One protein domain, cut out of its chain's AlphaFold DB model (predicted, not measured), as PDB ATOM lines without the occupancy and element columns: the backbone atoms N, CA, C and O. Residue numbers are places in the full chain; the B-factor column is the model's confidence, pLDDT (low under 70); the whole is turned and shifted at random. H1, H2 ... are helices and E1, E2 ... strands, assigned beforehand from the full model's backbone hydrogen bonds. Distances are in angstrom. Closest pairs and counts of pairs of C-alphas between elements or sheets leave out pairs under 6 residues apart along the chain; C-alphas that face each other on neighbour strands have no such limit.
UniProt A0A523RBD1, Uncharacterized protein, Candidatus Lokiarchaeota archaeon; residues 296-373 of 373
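Overview. This is residues 296 to 373 of the 373 residues of an uncharacterized protein of Candidatus Lokiarchaeota archaeon (UniProt A0A523RBD1). Picture a small, twisted sheet of three strands with H1 and H2 over one face and the other face bare of helices; H1 crosses the strands, while H2 runs along them. A long winding stretch, residues 305 to 333, joins H1 to the sheet, and its residues 322 and 323 pass between the two helices. The printed part has 78 residues, in the order H1, E1, E2, H2, E3, with under half of them in named elements; the class is mixed, helices and strands. The antiparallel sheet runs E2, E1, E3, and the whole is compact, with a radius of gyration of the C-alphas of 11.9 A and spans of 32 by 30 by 24 A.

Arrangement. Start at the inner strand E1, residues 334 to 339. Its antiparallel neighbour E2, residues 346 to 352, forms a hairpin with it; look for N 336 and O 350, 2.8 A apart. On the other side of E1 is antiparallel E3, residues 368 to 372, with N 335 and O 371 2.8 A apart. H1, residues 296 to 304, is on the sheet at a height of 10.2 A, across the strands at 68 degrees to E2 on the local plane; the closest C-alphas of H1 and E2 are those of Ile 297 and Leu 349, 6.9 A apart. H2, residues 354 to 360, is on the same face, over E1 and along it at 14 degrees on the local plane; their closest C-alphas, of Phe 334 and Pro 354, are 7.4 A apart. H1 and H2 are apart. In both helices every O i to N i+4 pair is within hydrogen-bond range.

Along the chain. Find C-alpha 296 at (121.384, -16.675, 154.311); from there H1 runs 12.9 A to C-alpha 304. E1 spans 15.4 A and E2 16.1 A. E3 ends at C-alpha 372, (122.770, -24.282, 177.361).

Size, cuts and confidence. The printed part has no cut, and the link from H1 to E1 is long, with 29 residues. Look for pLDDT under 70 at residues 309 to 310, 313 to 318, 330, 362 to 370 and 373.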
ATOM      1  N   PRO A 296     122.808 -16.359 154.215       78.38
ATOM      2  CA  PRO A 296     121.384 -16.675 154.311       78.38
ATOM      3  C   PRO A 296     120.903 -16.924 155.751       78.38
ATOM      4  O   PRO A 296     119.708 -16.784 156.030       78.38
ATOM      5  N   ILE A 297     121.807 -17.272 156.678       78.00
ATOM      6  CA  ILE A 297     121.484 -17.464 158.097       78.00
ATOM      7  C   ILE A 297     121.156 -16.116 158.751       78.00
ATOM      8  O   ILE A 297     120.218 -16.049 159.548       78.00
ATOM      9  N   ALA A 298     121.826 -15.026 158.365       77.75
ATOM     10  CA  ALA A 298     121.532 -13.687 158.878       77.75
ATOM     11  C   ALA A 298     120.078 -13.259 158.605       77.75
ATOM     12  O   ALA A 298     119.431 -12.663 159.471       77.75
ATOM     13  N   LYS A 299     119.528 -13.617 157.434       80.88
ATOM     14  CA  LYS A 299     118.116 -13.367 157.108       80.88
ATOM     15  C   LYS A 299     117.179 -14.139 158.042       80.88
ATOM     16  O   LYS A 299     116.232 -13.550 158.563       80.88
ATOM     17  N   LYS A 300     117.462 -15.425 158.288       79.75
ATOM     18  CA  LYS A 300     116.669 -16.261 159.206       79.75
ATOM     19  C   LYS A 300     116.708 -15.715 160.635       79.75
ATOM     20  O   LYS A 300     115.655 -15.550 161.234       79.75
ATOM     21  N   ILE A 301     117.888 -15.353 161.146       78.12
ATOM     22  CA  ILE A 301     118.055 -14.719 162.469       78.12
ATOM     23  C   ILE A 301     117.193 -13.457 162.567       78.12
ATOM     24  O   ILE A 301     116.445 -13.291 163.528       78.12
ATOM     25  N   ARG A 302     117.248 -12.580 161.557       82.56
ATOM     26  CA  ARG A 302     116.453 -11.347 161.541       82.56
ATOM     27  C   ARG A 302     114.954 -11.624 161.642       82.56
ATOM     28  O   ARG A 302     114.257 -10.913 162.357       82.56
ATOM     29  N   GLU A 303     114.471 -12.606 160.888       83.00
ATOM     30  CA  GLU A 303     113.055 -12.975 160.847       83.00
ATOM     31  C   GLU A 303     112.591 -13.602 162.167       83.00
ATOM     32  O   GLU A 303     111.541 -13.211 162.661       83.00
ATOM     33  N   ILE A 304     113.399 -14.481 162.765       80.69
ATOM     34  CA  ILE A 304     113.108 -15.159 164.040       80.69
ATOM     35  C   ILE A 304     113.071 -14.174 165.208       80.69
ATOM     36  O   ILE A 304     112.134 -14.137 165.993       80.69
ATOM     37  N   PHE A 305     114.099 -13.340 165.324       79.88
ATOM     38  CA  PHE A 305     114.231 -12.426 166.457       79.88
ATOM     39  C   PHE A 305     113.561 -11.071 166.198       79.88
ATOM     40  O   PHE A 305     113.743 -10.136 166.972       79.88
ATOM     41  N   ASN A 306     112.826 -10.937 165.086       81.69
ATOM     42  CA  ASN A 306     112.208  -9.692 164.629       81.69
ATOM     43  C   ASN A 306     113.166  -8.480 164.704       81.69
ATOM     44  O   ASN A 306     112.783  -7.357 165.046       81.69
ATOM     45  N   ILE A 307     114.448  -8.714 164.406       78.19
ATOM     46  CA  ILE A 307     115.484  -7.684 164.488       78.19
ATOM     47  C   ILE A 307     115.214  -6.690 163.365       78.19
ATOM     48  O   ILE A 307     115.061  -7.056 162.194       78.19
ATOM     49  N   SER A 308     115.155  -5.399 163.689       75.19
ATOM     50  CA  SER A 308     114.975  -4.395 162.647       75.19
ATOM     51  C   SER A 308     116.160  -4.460 161.679       75.19
ATOM     52  O   SER A 308     117.300  -4.669 162.092       75.19
ATOM     53  N   MET A 309     115.947  -4.205 160.382       67.69
ATOM     54  CA  MET A 309     117.074  -4.133 159.439       67.69
ATOM     55  C   MET A 309     118.167  -3.164 159.920       67.69
ATOM     56  O   MET A 309     119.332  -3.337 159.596       67.69
ATOM     57  N   LYS A 310     117.836  -2.137 160.710       65.38
ATOM     58  CA  LYS A 310     118.846  -1.202 161.216       65.38
ATOM     59  C   LYS A 310     119.775  -1.833 162.257       65.38
ATOM     60  O   LYS A 310     120.863  -1.289 162.434       65.38
ATOM     61  N   ASP A 311     119.390  -2.928 162.887       70.50
ATOM     62  CA  ASP A 311     120.110  -3.510 164.021       70.50
ATOM     63  C   ASP A 311     120.823  -4.819 163.651       70.50
ATOM     64  O   ASP A 311     121.570  -5.360 164.456       70.50
ATOM     65  N   LEU A 312     120.672  -5.280 162.403       70.00
ATOM     66  CA  LEU A 312     121.412  -6.423 161.872       70.00
ATOM     67  C   LEU A 312     122.886  -6.043 161.614       70.00
ATOM     68  O   LEU A 312     123.163  -5.166 160.787       70.00
ATOM     69  N   TRP A 313     123.834  -6.693 162.298       68.50
ATOM     70  CA  TRP A 313     125.274  -6.600 162.001       68.50
ATOM     71  C   TRP A 313     125.791  -7.733 161.124       68.50
ATOM     72  O   TRP A 313     125.162  -8.777 160.959       68.50
ATOM     73  N   VAL A 314     126.988  -7.504 160.584       65.88
ATOM     74  CA  VAL A 314     127.840  -8.556 160.036       65.88
ATOM     75  C   VAL A 314     128.306  -9.415 161.207       65.88
ATOM     76  O   VAL A 314     128.912  -8.885 162.135       65.88
ATOM     77  N   ARG A 315     128.056 -10.722 161.156       64.38
ATOM     78  CA  ARG A 315     128.677 -11.666 162.086       64.38
ATOM     79  C   ARG A 315     130.151 -11.757 161.732       64.38
ATOM     80  O   ARG A 315     130.476 -12.160 160.617       64.38
ATOM     81  N   THR A 316     131.030 -11.320 162.626       51.44
ATOM     82  CA  THR A 316     132.463 -11.264 162.304       51.44
ATOM     83  C   THR A 316     133.268 -12.368 162.962       51.44
ATOM     84  O   THR A 316     134.344 -12.689 162.463       51.44
ATOM     85  N   THR A 317     132.764 -12.976 164.039       56.00
ATOM     86  CA  THR A 317     133.524 -13.966 164.811       56.00
ATOM     87  C   THR A 317     132.644 -15.016 165.493       56.00
ATOM     88  O   THR A 317     131.466 -14.795 165.783       56.00
ATOM     89  N   GLU A 318     133.240 -16.180 165.759       65.06
ATOM     90  CA  GLU A 318     132.769 -17.102 166.794       65.06
ATOM     91  C   GLU A 318     132.749 -16.343 168.138       65.06
ATOM     92  O   GLU A 318     133.711 -15.640 168.449       65.06
ATOM     93  N   ASN A 319     131.681 -16.492 168.932       73.31
ATOM     94  CA  ASN A 319     131.441 -15.848 170.243       73.31
ATOM     95  C   ASN A 319     130.782 -14.450 170.256       73.31
ATOM     96  O   ASN A 319     130.697 -13.828 171.317       73.31
ATOM     97  N   GLU A 320     130.249 -13.949 169.142       82.25
ATOM     98  CA  GLU A 320     129.329 -12.798 169.162       82.25
ATOM     99  C   GLU A 320     127.881 -13.269 169.356       82.25
ATOM    100  O   GLU A 320     127.455 -14.268 168.774       82.25
ATOM    101  N   CYS A 321     127.112 -12.552 170.185       82.06
ATOM    102  CA  CYS A 321     125.677 -12.795 170.305       82.06
ATOM    103  C   CYS A 321     125.001 -12.622 168.930       82.06
ATOM    104  O   CYS A 321     125.366 -11.737 168.167       82.06
ATOM    105  N   VAL A 322     124.026 -13.467 168.591       82.25
ATOM    106  CA  VAL A 322     123.328 -13.389 167.294       82.25
ATOM    107  C   VAL A 322     122.227 -12.320 167.252       82.25
ATOM    108  O   VAL A 322     121.801 -11.938 166.165       82.25
ATOM    109  N   VAL A 323     121.765 -11.840 168.416       80.19
ATOM    110  CA  VAL A 323     120.626 -10.905 168.555       80.19
ATOM    111  C   VAL A 323     121.066  -9.465 168.807       80.19
ATOM    112  O   VAL A 323     120.896  -8.586 167.964       80.19
ATOM    113  N   CYS A 324     121.674  -9.228 169.976       81.75
ATOM    114  CA  CYS A 324     122.718  -8.222 170.053       81.75
ATOM    115  C   CYS A 324     123.958  -8.903 169.463       81.75
ATOM    116  O   CYS A 324     123.820  -9.560 168.466       81.75
ATOM    117  N   GLY A 325     125.163  -8.741 169.951       79.12
ATOM    118  CA  GLY A 325     126.415  -9.061 169.220       79.12
ATOM    119  C   GLY A 325     127.588  -8.309 169.806       79.12
ATOM    120  O   GLY A 325     128.702  -8.283 169.304       79.12
ATOM    121  N   LEU A 326     127.327  -7.753 170.986       81.88
ATOM    122  CA  LEU A 326     128.183  -7.955 172.131       81.88
ATOM    123  C   LEU A 326     128.785  -9.363 172.132       81.88
ATOM    124  O   LEU A 326     128.088 -10.370 171.976       81.88
ATOM    125  N   TRP A 327     130.085  -9.381 172.373       78.94
ATOM    126  CA  TRP A 327     130.838 -10.582 172.661       78.94
ATOM    127  C   TRP A 327     130.279 -11.295 173.892       78.94
ATOM    128  O   TRP A 327     130.033 -10.673 174.931       78.94
ATOM    129  N   VAL A 328     130.106 -12.605 173.773       77.88
ATOM    130  CA  VAL A 328     129.660 -13.497 174.840       77.88
ATOM    131  C   VAL A 328     130.910 -14.053 175.525       77.88
ATOM    132  O   VAL A 328     131.432 -15.095 175.152       77.88
ATOM    133  N   TYR A 329     131.424 -13.314 176.513       73.75
ATOM    134  CA  TYR A 329     132.564 -13.737 177.346       73.75
ATOM    135  C   TYR A 329     132.140 -14.526 178.600       73.75
ATOM    136  O   TYR A 329     132.940 -14.682 179.517       73.75
ATOM    137  N   SER A 330     130.880 -14.956 178.698       66.50
ATOM    138  CA  SER A 330     130.373 -15.663 179.875       66.50
ATOM    139  C   SER A 330     130.599 -17.169 179.782       66.50
ATOM    140  O   SER A 330     130.416 -17.747 178.714       66.50
ATOM    141  N   ASP A 331     130.881 -17.793 180.930       72.25
ATOM    142  CA  ASP A 331     130.857 -19.256 181.111       72.25
ATOM    143  C   ASP A 331     129.471 -19.853 180.794       72.25
ATOM    144  O   ASP A 331     129.333 -21.044 180.547       72.25
ATOM    145  N   GLU A 332     128.430 -19.017 180.773       71.69
ATOM    146  CA  GLU A 332     127.101 -19.372 180.290       71.69
ATOM    147  C   GLU A 332     126.956 -18.949 178.826       71.69
ATOM    148  O   GLU A 332     126.630 -17.793 178.528       71.69
ATOM    149  N   GLN A 333     127.236 -19.879 177.913       71.94
ATOM    150  CA  GLN A 333     126.939 -19.730 176.493       71.94
ATOM    151  C   GLN A 333     125.651 -20.480 176.163       71.94
ATOM    152  O   GLN A 333     125.458 -21.639 176.528       71.94
ATOM    153  N   PHE A 334     124.755 -19.790 175.471       82.38
ATOM    154  CA  PHE A 334     123.516 -20.360 174.976       82.38
ATOM    155  C   PHE A 334     123.607 -20.429 173.461       82.38
ATOM    156  O   PHE A 334     123.790 -19.398 172.816       82.38
ATOM    157  N   ASP A 335     123.488 -21.616 172.889       82.00
ATOM    158  CA  ASP A 335     123.507 -21.803 171.448       82.00
ATOM    159  C   ASP A 335     122.101 -21.754 170.878       82.00
ATOM    160  O   ASP A 335     121.210 -22.475 171.316       82.00
ATOM    161  N   VAL A 336     121.914 -20.921 169.863       79.44
ATOM    162  CA  VAL A 336     120.689 -20.852 169.077       79.44
ATOM    163  C   VAL A 336     120.815 -21.836 167.925       79.44
ATOM    164  O   VAL A 336     121.690 -21.680 167.070       79.44
ATOM    165  N   CYS A 337     119.930 -22.828 167.875       79.88
ATOM    166  CA  CYS A 337     119.870 -23.822 166.807       79.88
ATOM    167  C   CYS A 337     118.512 -23.779 166.099       79.88
ATOM    168  O   CYS A 337     117.476 -23.696 166.754       79.88
ATOM    169  N   LEU A 338     118.508 -23.851 164.767       77.62
ATOM    170  CA  LEU A 338     117.289 -24.087 163.988       77.62
ATOM    171  C   LEU A 338     116.986 -25.575 163.941       77.62
ATOM    172  O   LEU A 338     117.880 -26.344 163.594       77.62
ATOM    173  N   THR A 339     115.738 -25.950 164.208       76.50
ATOM    174  CA  THR A 339     115.241 -27.304 163.951       76.50
ATOM    175  C   THR A 339     115.058 -27.506 162.446       76.50
ATOM    176  O   THR A 339     114.491 -26.661 161.748       76.50
ATOM    177  N   GLY A 340     115.624 -28.592 161.923       73.50
ATOM    178  CA  GLY A 340     115.448 -29.045 160.548       73.50
ATOM    179  C   GLY A 340     114.079 -29.691 160.328       73.50
ATOM    180  O   GLY A 340     113.261 -29.782 161.238       73.50
ATOM    181  N   GLU A 341     113.820 -30.149 159.101       71.81
ATOM    182  CA  GLU A 341     112.576 -30.870 158.768       71.81
ATOM    183  C   GLU A 341     112.515 -32.273 159.397       71.81
ATOM    184  O   GLU A 341     111.437 -32.855 159.506       71.81
ATOM    185  N   LYS A 342     113.662 -32.813 159.826       77.38
ATOM    186  CA  LYS A 342     113.771 -34.064 160.581       77.38
ATOM    187  C   LYS A 342     114.078 -33.751 162.041       77.38
ATOM    188  O   LYS A 342     114.873 -32.853 162.309       77.38
ATOM    189  N   GLU A 343     113.502 -34.531 162.954       70.81
ATOM    190  CA  GLU A 343     113.579 -34.308 164.409       70.81
ATOM    191  C   GLU A 343     115.017 -34.253 164.966       70.81
ATOM    192  O   GLU A 343     115.237 -33.605 165.985       70.81
ATOM    193  N   ASP A 344     116.001 -34.811 164.252       77.50
ATOM    194  CA  ASP A 344     117.402 -34.879 164.695       77.50
ATOM    195  C   ASP A 344     118.372 -33.946 163.939       77.50
ATOM    196  O   ASP A 344     119.566 -33.912 164.241       77.50
ATOM    197  N   GLU A 345     117.908 -33.180 162.944       80.25
ATOM    198  CA  GLU A 345     118.772 -32.241 162.215       80.25
ATOM    199  C   GLU A 345     118.680 -30.844 162.836       80.25
ATOM    200  O   GLU A 345     117.616 -30.229 162.854       80.25
ATOM    201  N   TYR A 346     119.803 -30.301 163.313       79.81
ATOM    202  CA  TYR A 346     119.875 -28.927 163.810       79.81
ATOM    203  C   TYR A 346     120.994 -28.129 163.141       79.81
ATOM    204  O   TYR A 346     122.118 -28.597 162.971       79.81
ATOM    205  N   ILE A 347     120.690 -26.878 162.782       81.19
ATOM    206  CA  ILE A 347     121.675 -25.931 162.244       81.19
ATOM    207  C   ILE A 347     122.006 -24.924 163.340       81.19
ATOM    208  O   ILE A 347     121.177 -24.073 163.678       81.19
ATOM    209  N   ARG A 348     123.227 -24.997 163.880       82.50
ATOM    210  CA  ARG A 348     123.733 -24.015 164.847       82.50
ATOM    211  C   ARG A 348     123.809 -22.644 164.179       82.50
ATOM    212  O   ARG A 348     124.609 -22.427 163.270       82.50
ATOM    213  N   LEU A 349     122.985 -21.708 164.642       77.56
ATOM    214  CA  LEU A 349     123.010 -20.329 164.179       77.56
ATOM    215  C   LEU A 349     124.089 -19.519 164.879       77.56
ATOM    216  O   LEU A 349     124.631 -18.631 164.245       77.56
ATOM    217  N   GLY A 350     124.438 -19.810 166.130       82.50
ATOM    218  CA  GLY A 350     125.472 -19.101 166.893       82.50
ATOM    219  C   GLY A 350     125.073 -18.941 168.355       82.50
ATOM    220  O   GLY A 350     124.093 -19.540 168.784       82.50
ATOM    221  N   SER A 351     125.806 -18.133 169.115       84.69
ATOM    222  CA  SER A 351     125.537 -17.956 170.546       84.69
ATOM    223  C   SER A 351     124.613 -16.764 170.814       84.69
ATOM    224  O   SER A 351     124.599 -15.798 170.058       84.69
ATOM    225  N   ILE A 352     123.842 -16.791 171.898       85.56
ATOM    226  CA  ILE A 352     123.030 -15.673 172.394       85.56
ATOM    227  C   ILE A 352     123.506 -15.298 173.801       85.56
ATOM    228  O   ILE A 352     123.807 -16.159 174.624       85.56
ATOM    229  N   CYS A 353     123.633 -14.000 174.086       86.88
ATOM    230  CA  CYS A 353     124.050 -13.554 175.416       86.88
ATOM    231  C   CYS A 353     122.917 -13.760 176.440       86.88
ATOM    232  O   CYS A 353     121.746 -13.700 176.052       86.88
ATOM    233  N   PRO A 354     123.223 -13.894 177.747       86.44
ATOM    234  CA  PRO A 354     122.210 -14.149 178.778       86.44
ATOM    235  C   PRO A 354     121.057 -13.138 178.776       86.44
ATOM    236  O   PRO A 354     119.897 -13.500 178.929       86.44
ATOM    237  N   LYS A 355     121.357 -11.857 178.519       86.56
ATOM    238  CA  LYS A 355     120.336 -10.806 178.452       86.56
ATOM    239  C   LYS A 355     119.340 -11.031 177.310       86.56
ATOM    240  O   LYS A 355     118.143 -10.887 177.520       86.56
ATOM    241  N   CYS A 356     119.832 -11.350 176.113       84.94
ATOM    242  CA  CYS A 356     118.962 -11.641 174.977       84.94
ATOM    243  C   CYS A 356     118.264 -12.994 175.170       84.94
ATOM    244  O   CYS A 356     117.103 -13.128 174.821       84.94
ATOM    245  N   PHE A 357     118.913 -13.982 175.786       85.38
ATOM    246  CA  PHE A 357     118.252 -15.242 176.107       85.38
ATOM    247  C   PHE A 357     117.012 -15.033 176.982       85.38
ATOM    248  O   PHE A 357     115.939 -15.506 176.633       85.38
ATOM    249  N   GLU A 358     117.121 -14.263 178.066       85.94
ATOM    250  CA  GLU A 358     115.983 -13.962 178.946       85.94
ATOM    251  C   GLU A 358     114.819 -13.272 178.220       85.94
ATOM    252  O   GLU A 358     113.659 -13.529 178.530       85.94
ATOM    253  N   GLU A 359     115.128 -12.425 177.238       83.06
ATOM    254  CA  GLU A 359     114.136 -11.717 176.425       83.06
ATOM    255  C   GLU A 359     113.419 -12.650 175.437       83.06
ATOM    256  O   GLU A 359     112.211 -12.523 175.239       83.06
ATOM    257  N   TYR A 360     114.138 -13.614 174.854       77.38
ATOM    258  CA  TYR A 360     113.627 -14.459 173.768       77.38
ATOM    259  C   TYR A 360     113.276 -15.897 174.181       77.38
ATOM    260  O   TYR A 360     112.637 -16.598 173.405       77.38
ATOM    261  N   LYS A 361     113.596 -16.347 175.402       75.75
ATOM    262  CA  LYS A 361     113.236 -17.695 175.897       75.75
ATOM    263  C   LYS A 361     111.729 -17.922 176.066       75.75
ATOM    264  O   LYS A 361     111.306 -19.050 176.283       75.75
ATOM    265  N   VAL A 362     110.933 -16.849 176.034       57.66
ATOM    266  CA  VAL A 362     109.477 -16.868 176.268       57.66
ATOM    267  C   VAL A 362     108.687 -16.806 174.951       57.66
ATOM    268  O   VAL A 362     107.459 -16.887 174.972       57.66
ATOM    269  N   SER A 363     109.339 -16.667 173.787       57.50
ATOM    270  CA  SER A 363     108.603 -16.700 172.521       57.50
ATOM    271  C   SER A 363     108.204 -18.144 172.190       57.50
ATOM    272  O   SER A 363     109.045 -19.015 172.001       57.50
ATOM    273  N   ASN A 364     106.898 -18.412 172.100       54.25
ATOM    274  CA  ASN A 364     106.326 -19.712 171.706       54.25
ATOM    275  C   ASN A 364     106.568 -20.061 170.217       54.25
ATOM    276  O   ASN A 364     105.783 -20.789 169.606       54.25
ATOM    277  N   GLU A 365     107.608 -19.514 169.588       58.19
ATOM    278  CA  GLU A 365     107.928 -19.825 168.200       58.19
ATOM    279  C   GLU A 365     108.663 -21.166 168.129       58.19
ATOM    280  O   GLU A 365     109.823 -21.286 168.506       58.19
ATOM    281  N   THR A 366     107.990 -22.182 167.592       55.06
ATOM    282  CA  THR A 366     108.439 -23.582 167.444       55.06
ATOM    283  C   THR A 366     109.655 -23.796 166.526       55.06
ATOM    284  O   THR A 366     109.917 -24.917 166.096       55.06
ATOM    285  N   ARG A 367     110.395 -22.741 166.168       59.00
ATOM    286  CA  ARG A 367     111.364 -22.755 165.058       59.00
ATOM    287  C   ARG A 367     112.832 -22.746 165.479       59.00
ATOM    288  O   ARG A 367     113.691 -22.884 164.612       59.00
ATOM    289  N   PHE A 368     113.143 -22.577 166.761       67.94
ATOM    290  CA  PHE A 368     114.520 -22.653 167.245       67.94
ATOM    291  C   PHE A 368     114.587 -23.195 168.673       67.94
ATOM    292  O   PHE A 368     113.684 -22.983 169.477       67.94
ATOM    293  N   ILE A 369     115.677 -23.892 168.983       69.56
ATOM    294  CA  ILE A 369     115.988 -24.394 170.320       69.56
ATOM    295  C   ILE A 369     117.191 -23.610 170.819       69.56
ATOM    296  O   ILE A 369     118.177 -23.442 170.096       69.56
ATOM    297  N   VAL A 370     117.109 -23.126 172.057       69.00
ATOM    298  CA  VAL A 370     118.268 -22.567 172.744       69.00
ATOM    299  C   VAL A 370     118.823 -23.614 173.697       69.00
ATOM    300  O   VAL A 370     118.166 -23.975 174.672       69.00
ATOM    301  N   MET A 371     120.026 -24.108 173.413       70.50
ATOM    302  CA  MET A 371     120.707 -25.094 174.252       70.50
ATOM    303  C   MET A 371     121.715 -24.388 175.153       70.50
ATOM    304  O   MET A 371     122.501 -23.567 174.681       70.50
ATOM    305  N   LYS A 372     121.691 -24.686 176.455       74.06
ATOM    306  CA  LYS A 372     122.770 -24.282 177.361       74.06
ATOM    307  C   LYS A 372     123.949 -25.217 177.104       74.06
ATOM    308  O   LYS A 372     123.756 -26.431 177.168       74.06
ATOM    309  N   HIS A 373     125.098 -24.647 176.753       61.03
ATOM    310  CA  HIS A 373     126.293 -25.426 176.453       61.03
ATOM    311  C   HIS A 373     127.047 -25.861 177.710       61.03
ATOM    312  O   HIS A 373     126.942 -25.147 178.737       61.03
TER     313      HIS A 373